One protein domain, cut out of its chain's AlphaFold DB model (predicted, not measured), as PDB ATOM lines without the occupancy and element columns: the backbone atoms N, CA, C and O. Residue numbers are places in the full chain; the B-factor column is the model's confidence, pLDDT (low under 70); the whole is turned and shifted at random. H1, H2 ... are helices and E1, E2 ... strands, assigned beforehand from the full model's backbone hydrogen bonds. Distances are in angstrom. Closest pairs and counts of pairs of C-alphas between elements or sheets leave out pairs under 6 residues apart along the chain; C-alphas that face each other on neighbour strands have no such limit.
ATOM      1  N   LEU A 121      25.941 -39.496  39.962       94.62
ATOM      2  CA  LEU A 121      26.169 -39.702  41.383       94.62
ATOM      3  C   LEU A 121      26.251 -41.208  41.633       94.62
ATOM      4  O   LEU A 121      25.426 -41.960  41.119       94.62
ATOM      5  N   VAL A 122      27.255 -41.647  42.384       96.38
ATOM      6  CA  VAL A 122      27.510 -43.063  42.654       96.38
ATOM      7  C   VAL A 122      27.791 -43.250  44.139       96.38
ATOM      8  O   VAL A 122      28.532 -42.474  44.745       96.38
ATOM      9  N   ILE A 123      27.205 -44.301  44.710       97.56
ATOM     10  CA  ILE A 123      27.578 -44.840  46.016       97.56
ATOM     11  C   ILE A 123      28.365 -46.119  45.745       97.56
ATOM     12  O   ILE A 123      27.793 -47.145  45.381       97.56
ATOM     13  N   ASP A 124      29.680 -46.038  45.887       96.12
ATOM     14  CA  ASP A 124      30.570 -47.182  45.796       96.12
ATOM     15  C   ASP A 124      30.591 -47.930  47.135       96.12
ATOM     16  O   ASP A 124      30.868 -47.370  48.204       96.12
ATOM     17  N   THR A 125      30.254 -49.212  47.059       95.00
ATOM     18  CA  THR A 125      30.139 -50.139  48.186       95.00
ATOM     19  C   THR A 125      31.320 -51.104  48.270       95.00
ATOM     20  O   THR A 125      31.361 -51.958  49.164       95.00
ATOM     21  N   LEU A 126      32.307 -50.981  47.372       92.69
ATOM     22  CA  LEU A 126      33.526 -51.777  47.412       92.69
ATOM     23  C   LEU A 126      34.245 -51.586  48.752       92.69
ATOM     24  O   LEU A 126      34.459 -50.477  49.237       92.69
ATOM     25  N   GLY A 127      34.604 -52.706  49.377       88.81
ATOM     26  CA  GLY A 127      35.237 -52.714  50.695       88.81
ATOM     27  C   GLY A 127      34.284 -52.483  51.873       88.81
ATOM     28  O   GLY A 127      34.733 -52.578  53.016       88.81
ATOM     29  N   PHE A 128      32.975 -52.270  51.662       93.94
ATOM     30  CA  PHE A 128      32.024 -52.081  52.770       93.94
ATOM     31  C   PHE A 128      32.065 -53.240  53.777       93.94
ATOM     32  O   PHE A 128      32.039 -53.014  54.983       93.94
ATOM     33  N   CYS A 129      32.221 -54.478  53.308       90.81
ATOM     34  CA  CYS A 129      32.332 -55.655  54.176       90.81
ATOM     35  C   CYS A 129      33.553 -55.640  55.107       90.81
ATOM     36  O   CYS A 129      33.515 -56.223  56.191       90.81
ATOM     37  N   GLU A 130      34.637 -55.001  54.678       89.25
ATOM     38  CA  GLU A 130      35.910 -54.992  55.395       89.25
ATOM     39  C   GLU A 130      36.012 -53.803  56.346       89.25
ATOM     40  O   GLU A 130      36.573 -53.927  57.430       89.25
ATOM     41  N   ILE A 131      35.469 -52.649  55.954       92.62
ATOM     42  CA  ILE A 131      35.677 -51.397  56.690       92.62
ATOM     43  C   ILE A 131      34.392 -50.649  57.050       92.62
ATOM     44  O   ILE A 131      34.479 -49.603  57.684       92.62
ATOM     45  N   GLY A 132      33.211 -51.142  56.670       94.00
ATOM     46  CA  GLY A 132      31.921 -50.549  57.050       94.00
ATOM     47  C   GLY A 132      31.716 -49.130  56.525       94.00
ATOM     48  O   GLY A 132      30.953 -48.352  57.106       94.00
ATOM     49  N   CYS A 133      32.423 -48.776  55.451       96.12
ATOM     50  CA  CYS A 133      32.357 -47.466  54.829       96.12
ATOM     51  C   CYS A 133      31.921 -47.580  53.372       96.12
ATOM     52  O   CYS A 133      32.332 -48.504  52.674       96.12
ATOM     53  N   VAL A 134      31.143 -46.603  52.920       97.00
ATOM     54  CA  VAL A 134      30.841 -46.369  51.505       97.00
ATOM     55  C   VAL A 134      31.587 -45.131  51.024       97.00
ATOM     56  O   VAL A 134      31.910 -44.232  51.814       97.00
ATOM     57  N   TYR A 135      31.870 -45.081  49.729       97.00
ATOM     58  CA  TYR A 135      32.454 -43.916  49.081       97.00
ATOM     59  C   TYR A 135      31.433 -43.301  48.135       97.00
ATOM     60  O   TYR A 135      30.900 -43.972  47.261       97.00
ATOM     61  N   VAL A 136      31.119 -42.026  48.336       97.25
ATOM     62  CA  VAL A 136      30.125 -41.314  47.535       97.25
ATOM     63  C   VAL A 136      30.859 -40.329  46.650       97.25
ATOM     64  O   VAL A 136      31.567 -39.451  47.147       97.25
ATOM     65  N   THR A 137      30.676 -40.467  45.345       95.94
ATOM     66  CA  THR A 137      31.352 -39.641  44.347       95.94
ATOM     67  C   THR A 137      30.368 -39.167  43.291       95.94
ATOM     68  O   THR A 137      29.360 -39.820  43.014       95.94
ATOM     69  N   ALA A 138      30.658 -38.009  42.713       91.06
ATOM     70  CA  ALA A 138      29.977 -37.519  41.532       91.06
ATOM     71  C   ALA A 138      31.016 -37.301  40.438       91.06
ATOM     72  O   ALA A 138      32.089 -36.782  40.730       91.06
ATOM     73  N   ALA A 139      30.709 -37.670  39.197       85.88
ATOM     74  CA  ALA A 139      31.640 -37.540  38.081       85.88
ATOM     75  C   ALA A 139      30.949 -37.007  36.827       85.88
ATOM     76  O   ALA A 139      29.810 -37.374  36.558       85.88
ATOM     77  N   ASP A 140      31.640 -36.171  36.053       76.25
ATOM     78  CA  ASP A 140      31.136 -35.523  34.827       76.25
ATOM     79  C   ASP A 140      31.726 -36.115  33.530       76.25
ATOM     80  O   ASP A 140      31.653 -35.521  32.454       76.25
ATOM     81  N   GLY A 141      32.351 -37.289  33.635       69.25
ATOM     82  CA  GLY A 141      33.035 -37.959  32.530       69.25
ATOM     83  C   GLY A 141      34.481 -37.504  32.287       69.25
ATOM     84  O   GLY A 141      35.176 -38.179  31.533       69.25
ATOM     85  N   TRP A 142      34.958 -36.436  32.940       69.00
ATOM     86  CA  TRP A 142      36.380 -36.048  32.958       69.00
ATOM     87  C   TRP A 142      37.060 -36.336  34.296       69.00
ATOM     88  O   TRP A 142      38.281 -36.477  34.351       69.00
ATOM     89  N   GLY A 143      36.280 -36.436  35.368       72.75
ATOM     90  CA  GLY A 143      36.778 -36.779  36.691       72.75
ATOM     91  C   GLY A 143      35.718 -36.597  37.763       72.75
ATOM     92  O   GLY A 143      34.537 -36.414  37.467       72.75
ATOM     93  N   GLU A 144      36.157 -36.662  39.015       84.88
ATOM     94  CA  GLU A 144      35.299 -36.394  40.164       84.88
ATOM     95  C   GLU A 144      35.018 -34.896  40.301       84.88
ATOM     96  O   GLU A 144      35.897 -34.053  40.105       84.88
ATOM     97  N   ILE A 145      33.789 -34.569  40.677       81.75
ATOM     98  CA  ILE A 145      33.318 -33.204  40.874       81.75
ATOM     99  C   ILE A 145      32.734 -33.023  42.275       81.75
ATOM    100  O   ILE A 145      32.176 -33.942  42.883       81.75
ATOM    101  N   ALA A 146      32.833 -31.793  42.771       85.94
ATOM    102  CA  ALA A 146      32.269 -31.405  44.051       85.94
ATOM    103  C   ALA A 146      30.798 -31.005  43.910       85.94
ATOM    104  O   ALA A 146      30.490 -29.960  43.338       85.94
ATOM    105  N   LEU A 147      29.895 -31.821  44.457       83.44
ATOM    106  CA  LEU A 147      28.460 -31.553  44.516       83.44
ATOM    107  C   LEU A 147      27.951 -31.625  45.959       83.44
ATOM    108  O   LEU A 147      28.277 -32.582  46.666       83.44
ATOM    109  N   PRO A 148      27.140 -30.649  46.409       90.31
ATOM    110  CA  PRO A 148      26.488 -30.711  47.708       90.31
ATOM    111  C   PRO A 148      25.327 -31.710  47.654       90.31
ATOM    112  O   PRO A 148      24.305 -31.445  47.031       90.31
ATOM    113  N   VAL A 149      25.466 -32.855  48.308       93.56
ATOM    114  CA  VAL A 149      24.455 -33.913  48.356       93.56
ATOM    115  C   VAL A 149      23.821 -34.010  49.740       93.56
ATOM    116  O   VAL A 149      24.483 -33.847  50.769       93.56
ATOM    117  N   LEU A 150      22.528 -34.317  49.755       96.94
ATOM    118  CA  LEU A 150      21.831 -34.827  50.923       96.94
ATOM    119  C   LEU A 150      22.039 -36.344  50.962       96.94
ATOM    120  O   LEU A 150      21.579 -37.055  50.071       96.94
ATOM    121  N   PHE A 151      22.771 -36.823  51.959       97.31
ATOM    122  CA  PHE A 151      23.063 -38.236  52.161       97.31
ATOM    123  C   PHE A 151      22.235 -38.787  53.320       97.31
ATOM    124  O   PHE A 151      22.278 -38.230  54.414       97.31
ATOM    125  N   GLU A 152      21.516 -39.878  53.097       97.25
ATOM    126  CA  GLU A 152      20.681 -40.537  54.095       97.25
ATOM    127  C   GLU A 152      21.272 -41.891  54.493       97.25
ATOM    128  O   GLU A 152      21.654 -42.705  53.646       97.25
ATOM    129  N   TYR A 153      21.321 -42.137  55.800       96.00
ATOM    130  CA  TYR A 153      21.658 -43.433  56.376       96.00
ATOM    131  C   TYR A 153      20.940 -43.620  57.714       96.00
ATOM    132  O   TYR A 153      20.996 -42.749  58.582       96.00
ATOM    133  N   GLY A 154      20.278 -44.766  57.903       90.00
ATOM    134  CA  GLY A 154      19.607 -45.096  59.167       90.00
ATOM    135  C   GLY A 154      18.504 -44.107  59.572       90.00
ATOM    136  O   GLY A 154      18.290 -43.896  60.763       90.00
ATOM    137  N   GLY A 155      17.849 -43.461  58.598       89.50
ATOM    138  CA  GLY A 155      16.848 -42.409  58.823       89.50
ATOM    139  C   GLY A 155      17.430 -41.047  59.226       89.50
ATOM    140  O   GLY A 155      16.677 -40.127  59.546       89.50
ATOM    141  N   LEU A 156      18.758 -40.900  59.230       93.69
ATOM    142  CA  LEU A 156      19.452 -39.636  59.469       93.69
ATOM    143  C   LEU A 156      19.908 -39.026  58.148       93.69
ATOM    144  O   LEU A 156      20.392 -39.730  57.265       93.69
ATOM    145  N   ASN A 157      19.811 -37.701  58.060       95.31
ATOM    146  CA  ASN A 157      20.202 -36.921  56.894       95.31
ATOM    147  C   ASN A 157      21.479 -36.120  57.163       95.31
ATOM    148  O   ASN A 157      21.603 -35.444  58.186       95.31
ATOM    149  N   TYR A 158      22.404 -36.145  56.211       94.38
ATOM    150  CA  TYR A 158      23.699 -35.480  56.273       94.38
ATOM    151  C   TYR A 158      23.903 -34.625  55.026       94.38
ATOM    152  O   TYR A 158      23.872 -35.133  53.910       94.38
ATOM    153  N   LEU A 159      24.181 -33.334  55.202       94.06
ATOM    154  CA  LEU A 159      24.629 -32.489  54.098       94.06
ATOM    155  C   LEU A 159      26.144 -32.659  53.920       94.06
ATOM    156  O   LEU A 159      26.915 -32.404  54.850       94.06
ATOM    157  N   LYS A 160      26.573 -33.120  52.744       94.06
ATOM    158  CA  LYS A 160      27.980 -33.402  52.421       94.06
ATOM    159  C   LYS A 160      28.328 -32.891  51.029       94.06
ATOM    160  O   LYS A 160      27.448 -32.723  50.200       94.06
ATOM    161  N   THR A 161      29.614 -32.688  50.763       92.31
ATOM    162  CA  THR A 161      30.114 -32.353  49.424       92.31
ATOM    163  C   THR A 161      30.924 -33.529  48.894       92.31
ATOM    164  O   THR A 161      31.795 -34.023  49.609       92.31
ATOM    165  N   THR A 162      30.628 -34.002  47.682       91.62
ATOM    166  CA  THR A 162      31.392 -35.079  47.032       91.62
ATOM    167  C   THR A 162      32.810 -34.636  46.639       91.62
ATOM    168  O   THR A 162      33.053 -33.441  46.473       91.62
ATOM    169  N   PRO A 163      33.743 -35.585  46.457       95.31
ATOM    170  CA  PRO A 163      33.658 -36.963  46.929       95.31
ATOM    171  C   PRO A 163      33.869 -37.048  48.451       95.31
ATOM    172  O   PRO A 163      34.628 -36.277  49.035       95.31
ATOM    173  N   PHE A 164      33.224 -38.006  49.117       94.94
ATOM    174  CA  PHE A 164      33.455 -38.258  50.544       94.94
ATOM    175  C   PHE A 164      33.314 -39.734  50.902       94.94
ATOM    176  O   PHE A 164      32.628 -40.505  50.235       94.94
ATOM    177  N   ARG A 165      33.944 -40.123  52.013       96.31
ATOM    178  CA  ARG A 165      33.757 -41.434  52.638       96.31
ATOM    179  C   ARG A 165      32.815 -41.308  53.830       96.31
ATOM    180  O   ARG A 165      32.987 -40.411  54.656       96.31
ATOM    181  N   PHE A 166      31.857 -42.220  53.939       96.06
ATOM    182  CA  PHE A 166      30.950 -42.319  55.080       96.06
ATOM    183  C   PHE A 166      31.081 -43.695  55.725       96.06
ATOM    184  O   PHE A 166      30.937 -44.699  55.039       96.06
ATOM    185  N   CYS A 167      31.344 -43.743  57.031       95.56
ATOM    186  CA  CYS A 167      31.473 -44.984  57.796       95.56
ATOM    187  C   CYS A 167      30.352 -45.071  58.829       95.56
ATOM    188  O   CYS A 167      30.151 -44.125  59.592       95.56
ATOM    189  N   ILE A 168      29.657 -46.208  58.890       94.12
ATOM    190  CA  ILE A 168      28.454 -46.360  59.726       94.12
ATOM    191  C   ILE A 168      28.733 -46.242  61.232       94.12
ATOM    192  O   ILE A 168      27.864 -45.836  61.997       94.12
ATOM    193  N   SER A 169      29.948 -46.585  61.656       89.38
ATOM    194  CA  SER A 169      30.442 -46.506  63.037       89.38
ATOM    195  C   SER A 169      31.222 -45.215  63.315       89.38
ATOM    196  O   SER A 169      31.751 -45.039  64.409       89.38
ATOM    197  N   GLY A 170      31.348 -44.325  62.324       89.38
ATOM    198  CA  GLY A 170      32.191 -43.129  62.392       89.38
ATOM    199  C   GLY A 170      33.687 -43.379  62.153       89.38
ATOM    200  O   GLY A 170      34.436 -42.419  61.996       89.38
ATOM    201  N   TYR A 171      34.131 -44.636  62.068       91.44
ATOM    202  CA  TYR A 171      35.513 -45.016  61.753       91.44
ATOM    203  C   TYR A 171      35.559 -46.310  60.923       91.44
ATOM    204  O   TYR A 171      34.597 -47.075  60.963       91.44
ATOM    205  N   PRO A 172      36.647 -46.586  60.176       94.06
ATOM    206  CA  PRO A 172      36.775 -47.818  59.397       94.06
ATOM    207  C   PRO A 172      36.757 -49.064  60.291       94.06
ATOM    208  O   PRO A 172      37.702 -49.307  61.042       94.06
ATOM    209  N   ALA A 173      35.683 -49.847  60.220       89.31
ATOM    210  CA  ALA A 173      35.536 -51.118  60.915       89.31
ATOM    211  C   ALA A 173      34.499 -52.022  60.224       89.31
ATOM    212  O   ALA A 173      33.472 -51.522  59.765       89.31
ATOM    213  N   PRO A 174      34.713 -53.350  60.198       87.88
ATOM    214  CA  PRO A 174      33.757 -54.295  59.633       87.88
ATOM    215  C   PRO A 174      32.332 -54.119  60.211       87.88
ATOM    216  O   PRO A 174      32.162 -54.226  61.433       87.88
ATOM    217  N   PRO A 175      31.289 -53.943  59.378       91.00
ATOM    218  CA  PRO A 175      29.927 -53.676  59.836       91.00
ATOM    219  C   PRO A 175      29.283 -54.940  60.436       91.00
ATOM    220  O   PRO A 175      29.593 -56.042  59.975       91.00
ATOM    221  N   PRO A 176      28.405 -54.824  61.449       89.50
ATOM    222  CA  PRO A 176      27.605 -55.949  61.935       89.50
ATOM    223  C   PRO A 176      26.785 -56.649  60.837       89.50
ATOM    224  O   PRO A 176      26.624 -56.142  59.728       89.50
ATOM    225  N   ASP A 177      26.239 -57.821  61.156       90.31
ATOM    226  CA  ASP A 177      25.251 -58.465  60.291       90.31
ATOM    227  C   ASP A 177      23.978 -57.611  60.239       90.31
ATOM    228  O   ASP A 177      23.485 -57.142  61.268       90.31
ATOM    229  N   GLY A 178      23.436 -57.408  59.040       93.75
ATOM    230  CA  GLY A 178      22.290 -56.529  58.850       93.75
ATOM    231  C   GLY A 178      22.055 -56.127  57.401       93.75
ATOM    232  O   GLY A 178      22.768 -56.542  56.488       93.75
ATOM    233  N   VAL A 179      21.022 -55.311  57.204       95.12
ATOM    234  CA  VAL A 179      20.708 -54.677  55.921       95.12
ATOM    235  C   VAL A 179      20.968 -53.185  56.063       95.12
ATOM    236  O   VAL A 179      20.433 -52.543  56.967       95.12
ATOM    237  N   TYR A 180      21.797 -52.648  55.176       96.00
ATOM    238  CA  TYR A 180      22.237 -51.260  55.183       96.00
ATOM    239  C   TYR A 180      21.744 -50.573  53.919       96.00
ATOM    240  O   TYR A 180      22.068 -51.018  52.822       96.00
ATOM    241  N   ASN A 181      20.976 -49.496  54.081       96.56
ATOM    242  CA  ASN A 181      20.462 -48.692  52.977       96.56
ATOM    243  C   ASN A 181      21.117 -47.315  53.009       96.56
ATOM    244  O   ASN A 181      21.146 -46.664  54.058       96.56
ATOM    245  N   PHE A 182      21.624 -46.891  51.860       97.38
ATOM    246  CA  PHE A 182      22.252 -45.596  51.654       97.38
ATOM    247  C   PHE A 182      21.571 -44.895  50.498       97.38
ATOM    248  O   PHE A 182      21.356 -45.503  49.449       97.38
ATOM    249  N   VAL A 183      21.300 -43.610  50.671       97.69
ATOM    250  CA  VAL A 183      20.734 -42.769  49.622       97.69
ATOM    251  C   VAL A 183      21.553 -41.494  49.526       97.69
ATOM    252  O   VAL A 183      21.893 -40.886  50.535       97.69
ATOM    253  N   ALA A 184      21.877 -41.073  48.312       97.56
ATOM    254  CA  ALA A 184      22.510 -39.797  48.035       97.56
ATOM    255  C   ALA A 184      21.664 -39.050  47.005       97.56
ATOM    256  O   ALA A 184      21.382 -39.571  45.926       97.56
ATOM    257  N   ASN A 185      21.281 -37.821  47.337       97.00
ATOM    258  CA  ASN A 185      20.435 -36.986  46.500       97.00
ATOM    259  C   ASN A 185      21.072 -35.610  46.288       97.00
ATOM    260  O   ASN A 185      21.372 -34.892  47.244       97.00
ATOM    261  N   PHE A 186      21.229 -35.220  45.030       92.81
ATOM    262  CA  PHE A 186      21.480 -33.844  44.633       92.81
ATOM    263  C   PHE A 186      20.183 -33.283  44.034       92.81
ATOM    264  O   PHE A 186      19.746 -33.783  42.998       92.81
ATOM    265  N   PRO A 187      19.573 -32.234  44.612       85.06
ATOM    266  CA  PRO A 187      18.264 -31.740  44.173       85.06
ATOM    267  C   PRO A 187      18.273 -31.059  42.795       85.06
ATOM    268  O   PRO A 187      17.210 -30.703  42.292       85.06
ATOM    269  N   GLY A 188      19.440 -30.871  42.179       81.56
ATOM    270  CA  GLY A 188      19.582 -30.136  40.927       81.56
ATOM    271  C   GLY A 188      19.837 -28.643  41.138       81.56
ATOM    272  O   GLY A 188      19.659 -28.092  42.225       81.56
ATOM    273  N   ASN A 189      20.276 -27.976  40.077       76.19
ATOM    274  CA  ASN A 189      20.350 -26.521  39.975       76.19
ATOM    275  C   ASN A 189      20.144 -26.081  38.512       76.19
ATOM    276  O   ASN A 189      19.748 -26.877  37.664       76.19
ATOM    277  N   SER A 190      20.417 -24.811  38.205       64.31
ATOM    278  CA  SER A 190      20.279 -24.253  36.852       64.31
ATOM    279  C   SER A 190      21.166 -24.916  35.789       64.31
ATOM    280  O   SER A 190      20.882 -24.779  34.603       64.31
ATOM    281  N   SER A 191      22.222 -25.624  36.197       66.50
ATOM    282  CA  SER A 191      23.228 -26.209  35.304       66.50
ATOM    283  C   SER A 191      23.237 -27.738  35.316       66.50
ATOM    284  O   SER A 191      23.690 -28.347  34.353       66.50
ATOM    285  N   ILE A 192      22.785 -28.372  36.399       72.81
ATOM    286  CA  ILE A 192      22.880 -29.819  36.618       72.81
ATOM    287  C   ILE A 192      21.498 -30.329  37.048       72.81
ATOM    288  O   ILE A 192      20.946 -29.803  38.017       72.81
ATOM    289  N   PRO A 193      20.924 -31.337  36.365       80.31
ATOM    290  CA  PRO A 193      19.647 -31.915  36.770       80.31
ATOM    291  C   PRO A 193      19.754 -32.598  38.144       80.31
ATOM    292  O   PRO A 193      20.863 -32.870  38.611       80.31
ATOM    293  N   PRO A 194      18.624 -32.913  38.795       87.81
ATOM    294  CA  PRO A 194      18.641 -33.720  40.006       87.81
ATOM    295  C   PRO A 194      19.344 -35.062  39.769       87.81
ATOM    296  O   PRO A 194      19.134 -35.696  38.732       87.81
ATOM    297  N   LEU A 195      20.169 -35.491  40.725       91.31
ATOM    298  CA  LEU A 195      20.889 -36.766  40.684       91.31
ATOM    299  C   LEU A 195      20.542 -37.593  41.912       91.31
ATOM    300  O   LEU A 195      20.442 -37.065  43.017       91.31
ATOM    301  N   TRP A 196      20.423 -38.900  41.712       95.31
ATOM    302  CA  TRP A 196      20.054 -39.846  42.752       95.31
ATOM    303  C   TRP A 196      20.930 -41.088  42.665       95.31
ATOM    304  O   TRP A 196      21.159 -41.608  41.572       95.31
ATOM    305  N   ALA A 197      21.383 -41.568  43.814       96.88
ATOM    306  CA  ALA A 197      22.030 -42.859  43.954       96.88
ATOM    307  C   ALA A 197      21.504 -43.555  45.206       96.88
ATOM    308  O   ALA A 197      21.353 -42.930  46.255       96.88
ATOM    309  N   GLU A 198      21.260 -44.853  45.096       97.12
ATOM    310  CA  GLU A 198      20.829 -45.699  46.201       97.12
ATOM    311  C   GLU A 198      21.655 -46.981  46.196       97.12
ATOM    312  O   GLU A 198      21.981 -47.519  45.136       97.12
ATOM    313  N   ALA A 199      22.006 -47.454  47.387       96.50
ATOM    314  CA  ALA A 199      22.688 -48.720  47.569       96.50
ATOM    315  C   ALA A 199      22.123 -49.453  48.785       96.50
ATOM    316  O   ALA A 199      22.105 -48.917  49.895       96.50
ATOM    317  N   THR A 200      21.728 -50.706  48.574       96.31
ATOM    318  CA  THR A 200      21.378 -51.645  49.639       96.31
ATOM    319  C   THR A 200      22.460 -52.705  49.727       96.31
ATOM    320  O   THR A 200      22.799 -53.323  48.722       96.31
ATOM    321  N   ILE A 201      22.988 -52.926  50.928       95.31
ATOM    322  CA  ILE A 201      24.001 -53.945  51.197       95.31
ATOM    323  C   ILE A 201      23.482 -54.864  52.292       95.31
ATOM    324  O   ILE A 201      23.159 -54.417  53.395       95.31
ATOM    325  N   THR A 202      23.434 -56.161  52.010       94.69
ATOM    326  CA  THR A 202      23.138 -57.176  53.021       94.69
ATOM    327  C   THR A 202      24.435 -57.799  53.512       94.69
ATOM    328  O   THR A 202      25.106 -58.509  52.763       94.69
TER     329      THR A 202
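What this domain is: This is residues 121 to 202 of the 365 residues of an uncharacterized protein of Pyrobaculum aerophilum (UniProt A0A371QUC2). Two antiparallel sheets stand face to face as a small sandwich, E4, E3, E6, E7 in one and E1, E2, E5 in the other, with their strands running nearly along each other. The long hairpin of E6 and E7 makes much of the length, and the short helix H1 sits near one end of the sandwich, between E1 and E2 in the chain. The printed part has 82 residues, with named elements in the order E1, H1, E2, E3, E4, E5, E6, E7, and its class is mostly strand. It is compact, with a radius of gyration of the C-alphas of 12.8 A, and elongated, spanning 41 by 27 by 19 A.

How they stand to each other: Start at E1, residues 121 to 124, an edge strand; its antiparallel neighbour is E2, residues 133 to 139, with N 124 and O 135 2.8 A apart, within hydrogen-bond range. Between them in the chain is H1, residues 128 to 131, not on this sheet, but only just, with 4 pairs of C-alphas within 10 A. H1 is too short for an O i to N i+4 pair, and its one O i to N i+3 pair is not within range. On the other side of E2 find E5, residues 164 to 167, antiparallel, with N 134 and O 166 2.9 A apart. In the second sheet, E3, residues 148 to 153, and E4, residues 156 to 161, form a hairpin, with N 149 and O 160 2.7 A apart. E3 is also the antiparallel neighbour of E6, residues 178 to 186, where N 150 and O 185 are 2.8 A apart. E6 forms a hairpin with E7, residues 195 to 202, where N 184 and O 197 are 2.8 A apart. This sheet is twisted, with C-alphas up to 6.4 A off its best plane. Where the sheets face each other they are 8.3 A centre to centre, with strands at 19 degrees. The closest C-alphas of E1 and E7 are those of Val 122 and Ala 197, 5.6 A apart, while E1 and E4 are apart.

Where its parts are: Find C-alpha 121 at (26.169, -39.702, 41.383), where E1 begins. E2 runs 19.5 A from first to last C-alpha, E3 16.1 A and E4 16.4 A. E6, the longest strand by residues, begins at C-alpha 178 at (22.290, -56.529, 58.850) and runs 26.8 A. E7 runs 24.0 A and ends at C-alpha 202 at (23.138, -57.176, 53.021).

The domain as a whole: Look for the two C-alphas farthest apart at Asp 177 and Ser 190, 41.8 A. The printed part has no cut and no long link. The mean pLDDT of the printed part is 90.7; look for values under 70 at residues 141 to 142 and 190 to 191.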